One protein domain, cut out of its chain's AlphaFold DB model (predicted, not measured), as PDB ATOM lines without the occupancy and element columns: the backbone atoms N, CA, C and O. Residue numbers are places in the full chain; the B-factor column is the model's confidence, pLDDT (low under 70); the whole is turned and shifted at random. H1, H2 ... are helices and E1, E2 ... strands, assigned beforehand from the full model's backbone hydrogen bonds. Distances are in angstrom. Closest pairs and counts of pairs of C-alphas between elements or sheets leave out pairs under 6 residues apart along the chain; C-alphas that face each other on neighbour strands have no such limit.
ATOM      1  N   ASP A 141     -20.091  -4.317  15.310       90.62
ATOM      2  CA  ASP A 141     -18.641  -4.533  15.354       90.62
ATOM      3  C   ASP A 141     -17.841  -3.240  15.554       90.62
ATOM      4  O   ASP A 141     -16.817  -3.250  16.240       90.62
ATOM      5  N   LYS A 142     -18.338  -2.097  15.051       90.69
ATOM      6  CA  LYS A 142     -17.695  -0.788  15.256       90.69
ATOM      7  C   LYS A 142     -17.611  -0.435  16.744       90.69
ATOM      8  O   LYS A 142     -16.569   0.015  17.211       90.69
ATOM      9  N   VAL A 143     -18.680  -0.683  17.508       91.06
ATOM     10  CA  VAL A 143     -18.687  -0.446  18.964       91.06
ATOM     11  C   VAL A 143     -17.705  -1.387  19.655       91.06
ATOM     12  O   VAL A 143     -16.937  -0.942  20.505       91.06
ATOM     13  N   GLY A 144     -17.691  -2.667  19.268       93.12
ATOM     14  CA  GLY A 144     -16.754  -3.656  19.807       93.12
ATOM     15  C   GLY A 144     -15.291  -3.249  19.606       93.12
ATOM     16  O   GLY A 144     -14.507  -3.285  20.556       93.12
ATOM     17  N   ALA A 145     -14.946  -2.779  18.405       94.12
ATOM     18  CA  ALA A 145     -13.609  -2.288  18.082       94.12
ATOM     19  C   ALA A 145     -13.208  -1.072  18.938       94.12
ATOM     20  O   ALA A 145     -12.128  -1.070  19.527       94.12
ATOM     21  N   LEU A 146     -14.091  -0.076  19.080       93.69
ATOM     22  CA  LEU A 146     -13.835   1.128  19.887       93.69
ATOM     23  C   LEU A 146     -13.674   0.818  21.386       93.69
ATOM     24  O   LEU A 146     -12.832   1.419  22.062       93.69
ATOM     25  N   VAL A 147     -14.453  -0.137  21.913       94.88
ATOM     26  CA  VAL A 147     -14.290  -0.637  23.289       94.88
ATOM     27  C   VAL A 147     -12.937  -1.327  23.445       94.88
ATOM     28  O   VAL A 147     -12.226  -1.049  24.412       94.88
ATOM     29  N   GLY A 148     -12.570  -2.202  22.504       95.19
ATOM     30  CA  GLY A 148     -11.284  -2.898  22.505       95.19
ATOM     31  C   GLY A 148     -10.101  -1.929  22.501       95.19
ATOM     32  O   GLY A 148      -9.205  -2.047  23.335       95.19
ATOM     33  N   GLU A 149     -10.144  -0.919  21.634       94.06
ATOM     34  CA  GLU A 149      -9.120   0.127  21.526       94.06
ATOM     35  C   GLU A 149      -9.024   0.963  22.813       94.06
ATOM     36  O   GLU A 149      -7.939   1.137  23.370       94.06
ATOM     37  N   SER A 150     -10.163   1.390  23.369       94.31
ATOM     38  CA  SER A 150     -10.191   2.144  24.628       94.31
ATOM     39  C   SER A 150      -9.623   1.339  25.800       94.31
ATOM     40  O   SER A 150      -8.871   1.873  26.617       94.31
ATOM     41  N   LYS A 151      -9.946   0.041  25.880       94.31
ATOM     42  CA  LYS A 151      -9.401  -0.863  26.904       94.31
ATOM     43  C   LYS A 151      -7.903  -1.093  26.720       94.31
ATOM     44  O   LYS A 151      -7.186  -1.142  27.716       94.31
ATOM     45  N   HIS A 152      -7.424  -1.193  25.480       94.19
ATOM     46  CA  HIS A 152      -5.995  -1.299  25.191       94.19
ATOM     47  C   HIS A 152      -5.232  -0.075  25.712       94.19
ATOM     48  O   HIS A 152      -4.305  -0.238  26.504       94.19
ATOM     49  N   ILE A 153      -5.677   1.140  25.366       93.12
ATOM     50  CA  ILE A 153      -5.075   2.391  25.857       93.12
ATOM     51  C   ILE A 153      -5.097   2.425  27.388       93.12
ATOM     52  O   ILE A 153      -4.065   2.613  28.030       93.12
ATOM     53  N   LEU A 154      -6.265   2.186  27.990       91.75
ATOM     54  CA  LEU A 154      -6.447   2.239  29.438       91.75
ATOM     55  C   LEU A 154      -5.507   1.291  30.188       91.75
ATOM     56  O   LEU A 154      -4.877   1.693  31.167       91.75
ATOM     57  N   ASN A 155      -5.418   0.040  29.743       92.38
ATOM     58  CA  ASN A 155      -4.619  -0.980  30.412       92.38
ATOM     59  C   ASN A 155      -3.122  -0.710  30.248       92.38
ATOM     60  O   ASN A 155      -2.389  -0.782  31.233       92.38
ATOM     61  N   THR A 156      -2.674  -0.328  29.049       94.31
ATOM     62  CA  THR A 156      -1.268   0.022  28.812       94.31
ATOM     63  C   THR A 156      -0.836   1.193  29.694       94.31
ATOM     64  O   THR A 156       0.183   1.108  30.379       94.31
ATOM     65  N   LEU A 157      -1.642   2.257  29.766       91.38
ATOM     66  CA  LEU A 157      -1.314   3.428  30.580       91.38
ATOM     67  C   LEU A 157      -1.378   3.140  32.084       91.38
ATOM     68  O   LEU A 157      -0.492   3.574  32.817       91.38
ATOM     69  N   ARG A 158      -2.365   2.364  32.555       89.25
ATOM     70  CA  ARG A 158      -2.416   1.919  33.960       89.25
ATOM     71  C   ARG A 158      -1.176   1.111  34.344       89.25
ATOM     72  O   ARG A 158      -0.642   1.350  35.420       89.25
ATOM     73  N   ASN A 159      -0.700   0.226  33.467       91.69
ATOM     74  CA  ASN A 159       0.492  -0.596  33.711       91.69
ATOM     75  C   ASN A 159       1.786   0.227  33.775       91.69
ATOM     76  O   ASN A 159       2.690  -0.098  34.544       91.69
ATOM     77  N   ILE A 160       1.897   1.290  32.971       91.31
ATOM     78  CA  ILE A 160       3.020   2.233  33.066       91.31
ATOM     79  C   ILE A 160       2.938   2.974  34.404       91.31
ATOM     80  O   ILE A 160       3.888   2.970  35.181       91.31
ATOM     81  N   LEU A 161       1.783   3.567  34.713       86.56
ATOM     82  CA  LEU A 161       1.613   4.425  35.888       86.56
ATOM     83  C   LEU A 161       1.679   3.661  37.217       86.56
ATOM     84  O   LEU A 161       2.108   4.230  38.218       86.56
ATOM     85  N   SER A 162       1.316   2.374  37.245       86.50
ATOM     86  CA  SER A 162       1.434   1.535  38.445       86.50
ATOM     87  C   SER A 162       2.881   1.302  38.887       86.50
ATOM     88  O   SER A 162       3.103   0.897  40.023       86.50
ATOM     89  N   GLN A 163       3.869   1.570  38.023       89.50
ATOM     90  CA  GLN A 163       5.296   1.507  38.369       89.50
ATOM     91  C   GLN A 163       5.768   2.756  39.147       89.50
ATOM     92  O   GLN A 163       6.921   2.825  39.575       89.50
ATOM     93  N   GLY A 164       4.897   3.753  39.348       85.75
ATOM     94  CA  GLY A 164       5.215   4.980  40.077       85.75
ATOM     95  C   GLY A 164       6.353   5.765  39.421       85.75
ATOM     96  O   GLY A 164       6.429   5.872  38.199       85.75
ATOM     97  N   LEU A 165       7.275   6.302  40.223       85.38
ATOM     98  CA  LEU A 165       8.427   7.065  39.716       85.38
ATOM     99  C   LEU A 165       9.387   6.232  38.859       85.38
ATOM    100  O   LEU A 165      10.047   6.780  37.978       85.38
ATOM    101  N   ALA A 166       9.434   4.913  39.075       88.62
ATOM    102  CA  ALA A 166      10.248   4.011  38.264       88.62
ATOM    103  C   ALA A 166       9.726   3.888  36.822       88.62
ATOM    104  O   ALA A 166      10.441   3.392  35.956       88.62
ATOM    105  N   ALA A 167       8.513   4.377  36.537       88.19
ATOM    106  CA  ALA A 167       7.956   4.375  35.194       88.19
ATOM    107  C   ALA A 167       8.697   5.311  34.223       88.19
ATOM    108  O   ALA A 167       8.531   5.149  33.015       88.19
ATOM    109  N   ASN A 168       9.505   6.263  34.713       90.38
ATOM    110  CA  ASN A 168      10.234   7.229  33.887       90.38
ATOM    111  C   ASN A 168      11.448   6.596  33.172       90.38
ATOM    112  O   ASN A 168      12.602   6.909  33.460       90.38
ATOM    113  N   THR A 169      11.183   5.678  32.245       93.12
ATOM    114  CA  THR A 169      12.185   5.003  31.410       93.12
ATOM    115  C   THR A 169      11.963   5.327  29.937       93.12
ATOM    116  O   THR A 169      10.850   5.645  29.522       93.12
ATOM    117  N   VAL A 170      13.013   5.190  29.119       93.56
ATOM    118  CA  VAL A 170      12.921   5.375  27.658       93.56
ATOM    119  C   VAL A 170      11.886   4.424  27.045       93.56
ATOM    120  O   VAL A 170      11.072   4.846  26.230       93.56
ATOM    121  N   ALA A 171      11.853   3.163  27.486       95.25
ATOM    122  CA  ALA A 171      10.907   2.170  26.982       95.25
ATOM    123  C   ALA A 171       9.447   2.541  27.293       95.25
ATOM    124  O   ALA A 171       8.597   2.500  26.404       95.25
ATOM    125  N   ASN A 172       9.152   2.953  28.530       94.94
ATOM    126  CA  ASN A 172       7.801   3.367  28.914       94.94
ATOM    127  C   ASN A 172       7.386   4.675  28.237       94.94
ATOM    128  O   ASN A 172       6.223   4.823  27.874       94.94
ATOM    129  N   LYS A 173       8.325   5.604  28.043       93.31
ATOM    130  CA  LYS A 173       8.095   6.858  27.323       93.31
ATOM    131  C   LYS A 173       7.666   6.598  25.879       93.31
ATOM    132  O   LYS A 173       6.643   7.126  25.445       93.31
ATOM    133  N   GLU A 174       8.400   5.750  25.160       94.25
ATOM    134  CA  GLU A 174       8.058   5.367  23.784       94.25
ATOM    135  C   GLU A 174       6.752   4.567  23.727       94.25
ATOM    136  O   GLU A 174       5.893   4.840  22.887       94.25
ATOM    137  N   LEU A 175       6.536   3.636  24.664       95.12
ATOM    138  CA  LEU A 175       5.277   2.897  24.758       95.12
ATOM    139  C   LEU A 175       4.088   3.839  24.990       95.12
ATOM    140  O   LEU A 175       3.072   3.714  24.306       95.12
ATOM    141  N   PHE A 176       4.210   4.803  25.905       92.69
ATOM    142  CA  PHE A 176       3.185   5.812  26.170       92.69
ATOM    143  C   PHE A 176       2.891   6.630  24.915       92.69
ATOM    144  O   PHE A 176       1.738   6.719  24.496       92.69
ATOM    145  N   LYS A 177       3.939   7.186  24.295       91.56
ATOM    146  CA  LYS A 177       3.855   8.017  23.089       91.56
ATOM    147  C   LYS A 177       3.125   7.300  21.955       91.56
ATOM    148  O   LYS A 177       2.208   7.870  21.363       91.56
ATOM    149  N   ASN A 178       3.497   6.044  21.706       92.12
ATOM    150  CA  ASN A 178       2.892   5.207  20.676       92.12
ATOM    151  C   ASN A 178       1.439   4.854  21.012       92.12
ATOM    152  O   ASN A 178       0.579   4.935  20.140       92.12
ATOM    153  N   THR A 179       1.149   4.532  22.277       91.88
ATOM    154  CA  THR A 179      -0.205   4.176  22.740       91.88
ATOM    155  C   THR A 179      -1.196   5.317  22.544       91.88
ATOM    156  O   THR A 179      -2.325   5.084  22.124       91.88
ATOM    157  N   ILE A 180      -0.788   6.556  22.830       87.88
ATOM    158  CA  ILE A 180      -1.652   7.732  22.655       87.88
ATOM    159  C   ILE A 180      -1.587   8.313  21.234       87.88
ATOM    160  O   ILE A 180      -2.228   9.323  20.955       87.88
ATOM    161  N   GLY A 181      -0.786   7.717  20.344       86.94
ATOM    162  CA  GLY A 181      -0.625   8.165  18.962       86.94
ATOM    163  C   GLY A 181      -0.077   9.589  18.822       86.94
ATOM    164  O   GLY A 181      -0.457  10.292  17.885       86.94
ATOM    165  N   TYR A 182       0.787  10.047  19.735       84.94
ATOM    166  CA  TYR A 182       1.303  11.420  19.708       84.94
ATOM    167  C   TYR A 182       2.291  11.625  18.552       84.94
ATOM    168  O   TYR A 182       3.361  11.018  18.518       84.94
ATOM    169  N   LYS A 183       1.948  12.524  17.620       82.62
ATOM    170  CA  LYS A 183       2.737  12.828  16.407       82.62
ATOM    171  C   LYS A 183       3.315  14.247  16.367       82.62
ATOM    172  O   LYS A 183       3.938  14.615  15.377       82.62
ATOM    173  N   ASN A 184       3.082  15.048  17.405       80.12
ATOM    174  CA  ASN A 184       3.478  16.458  17.414       80.12
ATOM    175  C   ASN A 184       4.943  16.621  17.866       80.12
ATOM    176  O   ASN A 184       5.718  15.664  17.878       80.12
ATOM    177  N   ASN A 185       5.323  17.849  18.231       84.19
ATOM    178  CA  ASN A 185       6.686  18.217  18.594       84.19
ATOM    179  C   ASN A 185       7.251  17.324  19.735       84.19
ATOM    180  O   ASN A 185       6.692  17.323  20.838       84.19
ATOM    181  N   PRO A 186       8.357  16.588  19.497       85.94
ATOM    182  CA  PRO A 186       9.001  15.738  20.500       85.94
ATOM    183  C   PRO A 186       9.414  16.470  21.783       85.94
ATOM    184  O   PRO A 186       9.210  15.932  22.866       85.94
ATOM    185  N   ASP A 187       9.905  17.706  21.691       85.69
ATOM    186  CA  ASP A 187      10.358  18.482  22.854       85.69
ATOM    187  C   ASP A 187       9.191  18.807  23.797       85.69
ATOM    188  O   ASP A 187       9.319  18.758  25.022       85.69
ATOM    189  N   TYR A 188       8.014  19.082  23.225       83.38
ATOM    190  CA  TYR A 188       6.793  19.277  24.004       83.38
ATOM    191  C   TYR A 188       6.368  17.989  24.702       83.38
ATOM    192  O   TYR A 188       6.007  18.017  25.879       83.38
ATOM    193  N   PHE A 189       6.410  16.857  23.999       88.38
ATOM    194  CA  PHE A 189       6.103  15.567  24.611       88.38
ATOM    195  C   PHE A 189       7.032  15.273  25.789       88.38
ATOM    196  O   PHE A 189       6.565  14.905  26.866       88.38
ATOM    197  N   ASP A 190       8.328  15.499  25.602       88.50
ATOM    198  CA  ASP A 190       9.365  15.278  26.604       88.50
ATOM    199  C   ASP A 190       9.143  16.132  27.847       88.50
ATOM    200  O   ASP A 190       9.229  15.633  28.973       88.50
ATOM    201  N   PHE A 191       8.785  17.400  27.654       86.31
ATOM    202  CA  PHE A 191       8.415  18.291  28.743       86.31
ATOM    203  C   PHE A 191       7.250  17.730  29.577       86.31
ATOM    204  O   PHE A 191       7.340  17.685  30.809       86.31
ATOM    205  N   TYR A 192       6.171  17.261  28.940       84.81
ATOM    206  CA  TYR A 192       5.006  16.722  29.657       84.81
ATOM    207  C   TYR A 192       5.281  15.373  30.310       84.81
ATOM    208  O   TYR A 192       4.890  15.161  31.458       84.81
ATOM    209  N   TRP A 193       5.985  14.489  29.608       88.81
ATOM    210  CA  TRP A 193       6.411  13.201  30.138       88.81
ATOM    211  C   TRP A 193       7.224  13.382  31.421       88.81
ATOM    212  O   TRP A 193       6.882  12.819  32.457       88.81
ATOM    213  N   ASN A 194       8.240  14.245  31.391       86.75
ATOM    214  CA  ASN A 194       9.055  14.530  32.569       86.75
ATOM    215  C   ASN A 194       8.239  15.208  33.681       86.75
ATOM    216  O   ASN A 194       8.439  14.922  34.863       86.75
ATOM    217  N   SER A 195       7.284  16.068  33.316       83.44
ATOM    218  CA  SER A 195       6.400  16.736  34.278       83.44
ATOM    219  C   SER A 195       5.495  15.759  35.032       83.44
ATOM    220  O   SER A 195       5.224  15.993  36.208       83.44
ATOM    221  N   LEU A 196       5.074  14.643  34.420       84.75
ATOM    222  CA  LEU A 196       4.263  13.622  35.100       84.75
ATOM    223  C   LEU A 196       4.944  13.059  36.348       84.75
ATOM    224  O   LEU A 196       4.274  12.774  37.341       84.75
ATOM    225  N   PHE A 197       6.271  12.957  36.316       85.38
ATOM    226  CA  PHE A 197       7.086  12.371  37.377       85.38
ATOM    227  C   PHE A 197       7.763  13.416  38.277       85.38
ATOM    228  O   PHE A 197       8.577  13.058  39.126       85.38
ATOM    229  N   LYS A 198       7.411  14.704  38.145       82.12
ATOM    230  CA  LYS A 198       7.905  15.787  39.010       82.12
ATOM    231  C   LYS A 198       6.947  16.029  40.177       82.12
ATOM    232  O   LYS A 198       5.739  16.086  39.985       82.12
ATOM    233  N   LYS A 199       7.467  16.192  41.395       77.94
ATOM    234  CA  LYS A 199       6.642  16.539  42.562       77.94
ATOM    235  C   LYS A 199       6.069  17.951  42.389       77.94
ATOM    236  O   LYS A 199       6.777  18.833  41.901       77.94
ATOM    237  N   ARG A 200       4.807  18.174  42.775       75.25
ATOM    238  CA  ARG A 200       4.278  19.539  42.898       75.25
ATOM    239  C   ARG A 200       4.657  20.125  44.250       75.25
ATOM    240  O   ARG A 200       4.477  19.477  45.277       75.25
ATOM    241  N   ASP A 201       5.107  21.371  44.217       70.81
ATOM    242  CA  ASP A 201       5.444  22.157  45.405       70.81
ATOM    243  C   ASP A 201       4.477  23.355  45.564       70.81
ATOM    244  O   ASP A 201       4.850  24.428  46.032       70.81
ATOM    245  N   GLU A 202       3.214  23.186  45.152       72.31
ATOM    246  CA  GLU A 202       2.156  24.200  45.282       72.31
ATOM    247  C   GLU A 202       1.456  24.080  46.658       72.31
ATOM    248  O   GLU A 202       1.198  22.963  47.121       72.31
ATOM    249  N   PRO A 203       1.066  25.190  47.320       63.88
ATOM    250  CA  PRO A 203       0.298  25.139  48.565       63.88
ATOM    251  C   PRO A 203      -0.984  24.301  48.416       63.88
ATOM    252  O   PRO A 203      -1.848  24.599  47.593       63.88
ATOM    253  N   GLY A 204      -1.103  23.235  49.212       66.94
ATOM    254  CA  GLY A 204      -2.236  22.302  49.162       66.94
ATOM    255  C   GLY A 204      -2.136  21.193  48.105       66.94
ATOM    256  O   GLY A 204      -3.071  20.405  47.983       66.94
ATOM    257  N   ARG A 205      -1.026  21.093  47.358       62.88
ATOM    258  CA  ARG A 205      -0.770  20.019  46.385       62.88
ATOM    259  C   ARG A 205       0.676  19.538  46.483       62.88
ATOM    260  O   ARG A 205       1.572  20.146  45.912       62.88
ATOM    261  N   THR A 206       0.884  18.425  47.183       61.41
ATOM    262  CA  THR A 206       2.204  17.803  47.403       61.41
ATOM    263  C   THR A 206       2.397  16.481  46.649       61.41
ATOM    264  O   THR A 206       3.449  15.848  46.776       61.41
ATOM    265  N   GLU A 207       1.395  16.052  45.873       71.88
ATOM    266  CA  GLU A 207       1.416  14.819  45.079       71.88
ATOM    267  C   GLU A 207       1.991  15.040  43.666       71.88
ATOM    268  O   GLU A 207       2.079  16.161  43.157       71.88
ATOM    269  N   TYR A 208       2.401  13.948  43.023       75.25
ATOM    270  CA  TYR A 208       2.905  13.956  41.650       75.25
ATOM    271  C   TYR A 208       1.754  14.019  40.630       75.25
ATOM    272  O   TYR A 208       0.737  13.351  40.834       75.25
ATOM    273  N   PRO A 209       1.902  14.715  39.484       78.19
ATOM    274  CA  PRO A 209       0.880  14.746  38.438       78.19
ATOM    275  C   PRO A 209       0.496  13.362  37.893       78.19
ATOM    276  O   PRO A 209      -0.657  13.169  37.510       78.19
ATOM    277  N   TYR A 210       1.399  12.369  37.910       81.50
ATOM    278  CA  TYR A 210       1.040  10.993  37.544       81.50
ATOM    279  C   TYR A 210      -0.037  10.395  38.463       81.50
ATOM    280  O   TYR A 210      -0.837   9.584  37.998       81.50
ATOM    281  N   GLN A 211      -0.087  10.774  39.746       77.75
ATOM    282  CA  GLN A 211      -1.059  10.239  40.703       77.75
ATOM    283  C   GLN A 211      -2.460  10.785  40.412       77.75
ATOM    284  O   GLN A 211      -3.434  10.033  40.410       77.75
ATOM    285  N   ASP A 212      -2.559  12.071  40.068       75.75
ATOM    286  CA  ASP A 212      -3.800  12.679  39.577       75.75
ATOM    287  C   ASP A 212      -4.255  12.043  38.265       75.75
ATOM    288  O   ASP A 212      -5.440  11.754  38.070       75.75
ATOM    289  N   PHE A 213      -3.299  11.767  37.378       80.19
ATOM    290  CA  PHE A 213      -3.588  11.095  36.127       80.19
ATOM    291  C   PHE A 213      -4.080   9.659  36.361       80.19
ATOM    292  O   PHE A 213      -5.099   9.261  35.794       80.19
ATOM    293  N   LEU A 214      -3.473   8.913  37.287       79.69
ATOM    294  CA  LEU A 214      -3.961   7.600  37.712       79.69
ATOM    295  C   LEU A 214      -5.382   7.679  38.298       79.69
ATOM    296  O   LEU A 214      -6.254   6.882  37.945       79.69
ATOM    297  N   ASN A 215      -5.645   8.683  39.139       78.06
ATOM    298  CA  ASN A 215      -6.963   8.930  39.719       78.06
ATOM    299  C   ASN A 215      -8.023   9.233  38.646       78.06
ATOM    300  O   ASN A 215      -9.180   8.838  38.814       78.06
ATOM    301  N   SER A 216      -7.658   9.874  37.532       78.00
ATOM    302  CA  SER A 216      -8.589  10.139  36.425       78.00
ATOM    303  C   SER A 216      -9.107   8.849  35.766       78.00
ATOM    304  O   SER A 216     -10.284   8.760  35.416       78.00
ATOM    305  N   PHE A 217      -8.296   7.785  35.729       80.69
ATOM    306  CA  PHE A 217      -8.717   6.479  35.215       80.69
ATOM    307  C   PHE A 217      -9.685   5.730  36.134       80.69
ATOM    308  O   PHE A 217     -10.362   4.811  35.670       80.69
ATOM    309  N   SER A 218      -9.775   6.087  37.419       74.94
ATOM    310  CA  SER A 218     -10.716   5.454  38.360       74.94
ATOM    311  C   SER A 218     -12.185   5.779  38.052       74.94
ATOM    312  O   SER A 218     -13.084   5.082  38.521       74.94
ATOM    313  N   ALA A 219     -12.433   6.817  37.245       71.31
ATOM    314  CA  ALA A 219     -13.763   7.190  36.775       71.31
ATOM    315  C   ALA A 219     -14.234   6.377  35.551       71.31
ATOM    316  O   ALA A 219     -15.412   6.441  35.205       71.31
ATOM    317  N   LEU A 220     -13.343   5.614  34.903       83.50
ATOM    318  CA  LEU A 220     -13.648   4.868  33.680       83.50
ATOM    319  C   LEU A 220     -14.120   3.444  34.001       83.50
ATOM    320  O   LEU A 220     -13.301   2.538  34.182       83.50
ATOM    321  N   SER A 221     -15.439   3.251  34.070       86.75
ATOM    322  CA  SER A 221     -16.055   1.919  34.097       86.75
ATOM    323  C   SER A 221     -16.221   1.351  32.685       86.75
ATOM    324  O   SER A 221     -16.249   2.092  31.701       86.75
ATOM    325  N   ASP A 222     -16.396   0.034  32.589       89.06
ATOM    326  CA  ASP A 222     -16.711  -0.636  31.323       89.06
ATOM    327  C   ASP A 222     -18.005  -0.098  30.693       89.06
ATOM    328  O   ASP A 222     -18.035   0.156  29.491       89.06
ATOM    329  N   ASP A 223     -19.037   0.167  31.503       88.56
ATOM    330  CA  ASP A 223     -20.287   0.785  31.037       88.56
ATOM    331  C   ASP A 223     -20.058   2.182  30.461       88.56
ATOM    332  O   ASP A 223     -20.666   2.559  29.458       88.56
ATOM    333  N   PHE A 224     -19.164   2.955  31.082       86.25
ATOM    334  CA  PHE A 224     -18.830   4.285  30.604       86.25
ATOM    335  C   PHE A 224     -18.095   4.213  29.264       86.25
ATOM    336  O   PHE A 224     -18.514   4.859  28.307       86.25
ATOM    337  N   ILE A 225     -17.079   3.352  29.147       90.00
ATOM    338  CA  ILE A 225     -16.366   3.115  27.881       90.00
ATOM    339  C   ILE A 225     -17.331   2.633  26.793       90.00
ATOM    340  O   ILE A 225     -17.276   3.122  25.667       90.00
ATOM    341  N   LEU A 226     -18.252   1.723  27.118       90.12
ATOM    342  CA  LEU A 226     -19.278   1.263  26.186       90.12
ATOM    343  C   LEU A 226     -20.201   2.406  25.746       90.12
ATOM    344  O   LEU A 226     -20.566   2.475  24.573       90.12
ATOM    345  N   SER A 227     -20.585   3.301  26.660       86.75
ATOM    346  CA  SER A 227     -21.417   4.462  26.329       86.75
ATOM    347  C   SER A 227     -20.707   5.429  25.377       86.75
ATOM    348  O   SER A 227     -21.309   5.891  24.411       86.75
ATOM    349  N   GLU A 228     -19.409   5.653  25.579       87.88
ATOM    350  CA  GLU A 228     -18.587   6.495  24.712       87.88
ATOM    351  C   GLU A 228     -18.338   5.828  23.346       87.88
ATOM    352  O   GLU A 228     -18.457   6.475  22.308       87.88
ATOM    353  N   ALA A 229     -18.118   4.512  23.312       90.38
ATOM    354  CA  ALA A 229     -17.991   3.750  22.069       90.38
ATOM    355  C   ALA A 229     -19.290   3.744  21.247       90.38
ATOM    356  O   ALA A 229     -19.263   3.927  20.031       90.38
ATOM    357  N   LYS A 230     -20.454   3.604  21.899       88.31
ATOM    358  CA  LYS A 230     -21.772   3.760  21.254       88.31
ATOM    359  C   LYS A 230     -21.950   5.152  20.657       88.31
ATOM    360  O   LYS A 230     -22.598   5.289  19.626       88.31
ATOM    361  N   ALA A 231     -21.345   6.158  21.271       84.25
ATOM    362  CA  ALA A 231     -21.281   7.530  20.790       84.25
ATOM    363  C   ALA A 231     -20.204   7.770  19.708       84.25
ATOM    364  O   ALA A 231     -19.920   8.917  19.358       84.25
ATOM    365  N   ASN A 232     -19.618   6.696  19.165       88.50
ATOM    366  CA  ASN A 232     -18.545   6.718  18.173       88.50
ATOM    367  C   ASN A 232     -17.256   7.406  18.666       88.50
ATOM    368  O   ASN A 232     -16.537   8.032  17.889       88.50
ATOM    369  N   ARG A 233     -16.970   7.311  19.969       88.25
ATOM    370  CA  ARG A 233     -15.766   7.872  20.581       88.25
ATOM    371  C   ARG A 233     -14.852   6.791  21.144       88.25
ATOM    372  O   ARG A 233     -15.296   5.735  21.584       88.25
ATOM    373  N   VAL A 234     -13.563   7.096  21.157       90.44
ATOM    374  CA  VAL A 234     -12.494   6.275  21.731       90.44
ATOM    375  C   VAL A 234     -11.771   7.068  22.815       90.44
ATOM    376  O   VAL A 234     -11.696   8.300  22.749       90.44
ATOM    377  N   LEU A 235     -11.266   6.366  23.829       90.31
ATOM    378  CA  LEU A 235     -10.413   6.950  24.862       90.31
ATOM    379  C   LEU A 235      -9.205   7.647  24.218       90.31
ATOM    380  O   LEU A 235      -8.525   7.069  23.378       90.31
ATOM    381  N   ASN A 236      -8.922   8.873  24.643       86.81
ATOM    382  CA  ASN A 236      -7.791   9.668  24.180       86.81
ATOM    383  C   ASN A 236      -7.132  10.409  25.353       86.81
ATOM    384  O   ASN A 236      -7.809  10.809  26.307       86.81
ATOM    385  N   ILE A 237      -5.820  10.630  25.276       84.00
ATOM    386  CA  ILE A 237      -5.063  11.398  26.267       84.00
ATOM    387  C   ILE A 237      -4.653  12.736  25.667       84.00
ATOM    388  O   ILE A 237      -3.880  12.797  24.714       84.00
ATOM    389  N   THR A 238      -5.139  13.822  26.264       72.25
ATOM    390  CA  THR A 238      -4.832  15.178  25.798       72.25
ATOM    391  C   THR A 238      -3.670  15.781  26.593       72.25
ATOM    392  O   THR A 238      -3.731  15.863  27.823       72.25
ATOM    393  N   LEU A 239      -2.636  16.248  25.885       70.88
ATOM    394  CA  LEU A 239      -1.535  17.092  26.388       70.88
ATOM    395  C   LEU A 239      -1.844  18.566  26.041       70.88
ATOM    396  O   LEU A 239      -2.467  18.770  24.998       70.88
ATOM    397  N   PRO A 240      -1.486  19.598  26.848       55.38
ATOM    398  CA  PRO A 240      -0.509  19.660  27.957       55.38
ATOM    399  C   PRO A 240      -0.903  19.027  29.288       55.38
ATOM    400  O   PRO A 240      -0.063  18.533  30.031       55.38
ATOM    401  N   ASN A 241      -2.189  19.092  29.626       56.56
ATOM    402  CA  ASN A 241      -2.654  18.909  31.005       56.56
ATOM    403  C   ASN A 241      -2.801  17.434  31.413       56.56
ATOM    404  O   ASN A 241      -3.455  17.162  32.415       56.56
ATOM    405  N   VAL A 242      -2.241  16.515  30.613       67.94
ATOM    406  CA  VAL A 242      -2.366  15.049  30.681       67.94
ATOM    407  C   VAL A 242      -3.731  14.634  31.229       67.94
ATOM    408  O   VAL A 242      -3.890  14.258  32.388       67.94
ATOM    409  N   SER A 243      -4.749  14.765  30.383       72.06
ATOM    410  CA  SER A 243      -6.139  14.522  30.766       72.06
ATOM    411  C   SER A 243      -6.744  13.374  29.976       72.06
ATOM    412  O   SER A 243      -6.505  13.222  28.777       72.06
ATOM    413  N   VAL A 244      -7.544  12.567  30.670       79.88
ATOM    414  CA  VAL A 244      -8.391  11.548  30.060       79.88
ATOM    415  C   VAL A 244      -9.565  12.230  29.371       79.88
ATOM    416  O   VAL A 244     -10.334  12.957  29.998       79.88
ATOM    417  N   THR A 245      -9.705  11.961  28.081       82.06
ATOM    418  CA  THR A 245     -10.761  12.488  27.217       82.06
ATOM    419  C   THR A 245     -11.313  11.371  26.339       82.06
ATOM    420  O   THR A 245     -10.725  10.297  26.244       82.06
ATOM    421  N   PHE A 246     -12.444  11.614  25.687       84.88
ATOM    422  CA  PHE A 246     -12.958  10.752  24.628       84.88
ATOM    423  C   PHE A 246     -13.122  11.592  23.371       84.88
ATOM    424  O   PHE A 246     -13.642  12.707  23.435       84.88
ATOM    425  N   GLY A 247     -12.649  11.070  22.245       83.31
ATOM    426  CA  GLY A 247     -12.622  11.779  20.970       83.31
ATOM    427  C   GLY A 247     -12.989  10.875  19.804       83.31
ATOM    428  O   GLY A 247     -13.175   9.672  19.964       83.31
ATOM    429  N   TYR A 248     -13.099  11.476  18.625       84.25
ATOM    430  CA  TYR A 248     -13.328  10.760  17.374       84.25
ATOM    431  C   TYR A 248     -11.980  10.397  16.760       84.25
ATOM    432  O   TYR A 248     -11.087  11.241  16.694       84.25
ATOM    433  N   LYS A 249     -11.836   9.146  16.318       80.88
ATOM    434  CA  LYS A 249     -10.612   8.668  15.660       80.88
ATOM    435  C   LYS A 249     -10.386   9.366  14.324       80.88
ATOM    436  O   LYS A 249      -9.271   9.777  14.019       80.88
ATOM    437  N   ASP A 250     -11.463   9.509  13.560       82.31
ATOM    438  CA  ASP A 250     -11.512  10.338  12.370       82.31
ATOM    439  C   ASP A 250     -12.184  11.677  12.725       82.31
ATOM    440  O   ASP A 250     -13.362  11.689  13.100       82.31
ATOM    441  N   PRO A 251     -11.471  12.815  12.627       77.75
ATOM    442  CA  PRO A 251     -12.059  14.133  12.837       77.75
ATOM    443  C   PRO A 251     -13.275  14.417  11.945       77.75
ATOM    444  O   PRO A 251     -14.158  15.159  12.374       77.75
ATOM    445  N   SER A 252     -13.361  13.808  10.756       83.19
ATOM    446  CA  SER A 252     -14.505  13.946   9.846       83.19
ATOM    447  C   SER A 252     -15.782  13.294  10.387       83.19
ATOM    448  O   SER A 252     -16.885  13.656   9.986       83.19
ATOM    449  N   GLU A 253     -15.667  12.379  11.352       83.50
ATOM    450  CA  GLU A 253     -16.810  11.792  12.051       83.50
ATOM    451  C   GLU A 253     -17.251  12.633  13.259       83.50
ATOM    452  O   GLU A 253     -18.251  12.303  13.900       83.50
ATOM    453  N   ASN A 254     -16.539  13.721  13.584       83.62
ATOM    454  CA  ASN A 254     -16.905  14.600  14.685       83.62
ATOM    455  C   ASN A 254     -18.039  15.553  14.257       83.62
ATOM    456  O   ASN A 254     -17.801  16.513  13.512       83.62
TER     457      ASN A 254
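What this domain is: This is residues 141 to 254 of the 685 residues of the protein "Putative immunoglobulin-blocking virulence protein" of Mycoplasma tullyi (UniProt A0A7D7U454). One long helix, H1, makes a spine along the longest axis, with H6 packed on its first part and the small hairpin of E1 and E2 beside it, E1 nearer to H1. H3 and H5 fold back along the later part of H1, H4 lies farther out and makes a corner with H5, its last residue, Leu 196, coming near Tyr 210 of H5 with the two helices nearly at a right angle, and loop residues 201 to 206 stick out. The printed part has 114 residues, with the named elements in the order H1, H2, H3, H4, H5, H6, E1, E2: six helices and two strands, the strands in one antiparallel sheet, E1 - E2, and the class mostly helix. The whole is compact, with a radius of gyration of the C-alphas of 14.7 A, and its outline is elongated, spanning 45 by 29 by 23 A.

How they stand to each other: H1, residues 141 to 161, is the hub, touching three other helices. H2, residues 164 to 167, is close to H1 but not clearly touching, with C-alphas 160 and 167 5.8 A apart at the closest. H3, residues 170 to 179, touches residues 153 to 160 of H1 at a shallow tilt of 20 degrees, opposite ways; the closest C-alphas are those of Ile 153 and Thr 179, 6.1 A apart. H4, residues 186 to 196, is apart from H1. H5, residues 209 to 217, and H4 only just touch, with 3 pairs of C-alphas within 8 A; the closest, those of Leu 196 and Tyr 210, are 4.8 A apart, and the lines are about perpendicular at 85 degrees. H5 touches residues 154 to 161 of H1 at a shallow tilt of 32 degrees, opposite ways, closest at the C-alphas of Leu 161 and Leu 214, 6.7 A. H6, residues 222 to 230, touches residues 143 to 150 of H1 at a steep tilt of 47 degrees, opposite ways, closest at the C-alphas of Val 143 and Ala 229, 5.3 A. E1, residues 234 to 238, comes closest to H1 at the C-alphas of Ser 150 and Leu 235, 4.8 A apart. E2, residues 243 to 247, forms a hairpin with E1, antiparallel at 138 degrees; N 236 and O 245 are 2.8 A apart and N 238 and O 243 2.9 A, within hydrogen-bond range. Every O i to N i+4 pair is within range in H1, H3, H4 and H6, and 4 of 5 in H5; H2 is too short for such a pair.

Where its parts are: H1 begins at C-alpha 141, (-18.641, -4.533, 15.354), and measures 30.2 A to C-alpha 161, (1.613, 4.425, 35.888). H4 measures 15.5 A, H3 14.1 A and H5 13.1 A. E2 ends at C-alpha 247, (-12.622, 11.779, 20.970).

The domain as a whole: The C-alphas farthest apart, those of Asp 141 and Pro 203, are 48.4 A apart. The printed part has no cut. The link from H4 to H5, 12 residues, is long. Mean pLDDT of the printed part is 84.6, and residues 203 to 206 and 240 to 242 are under 70.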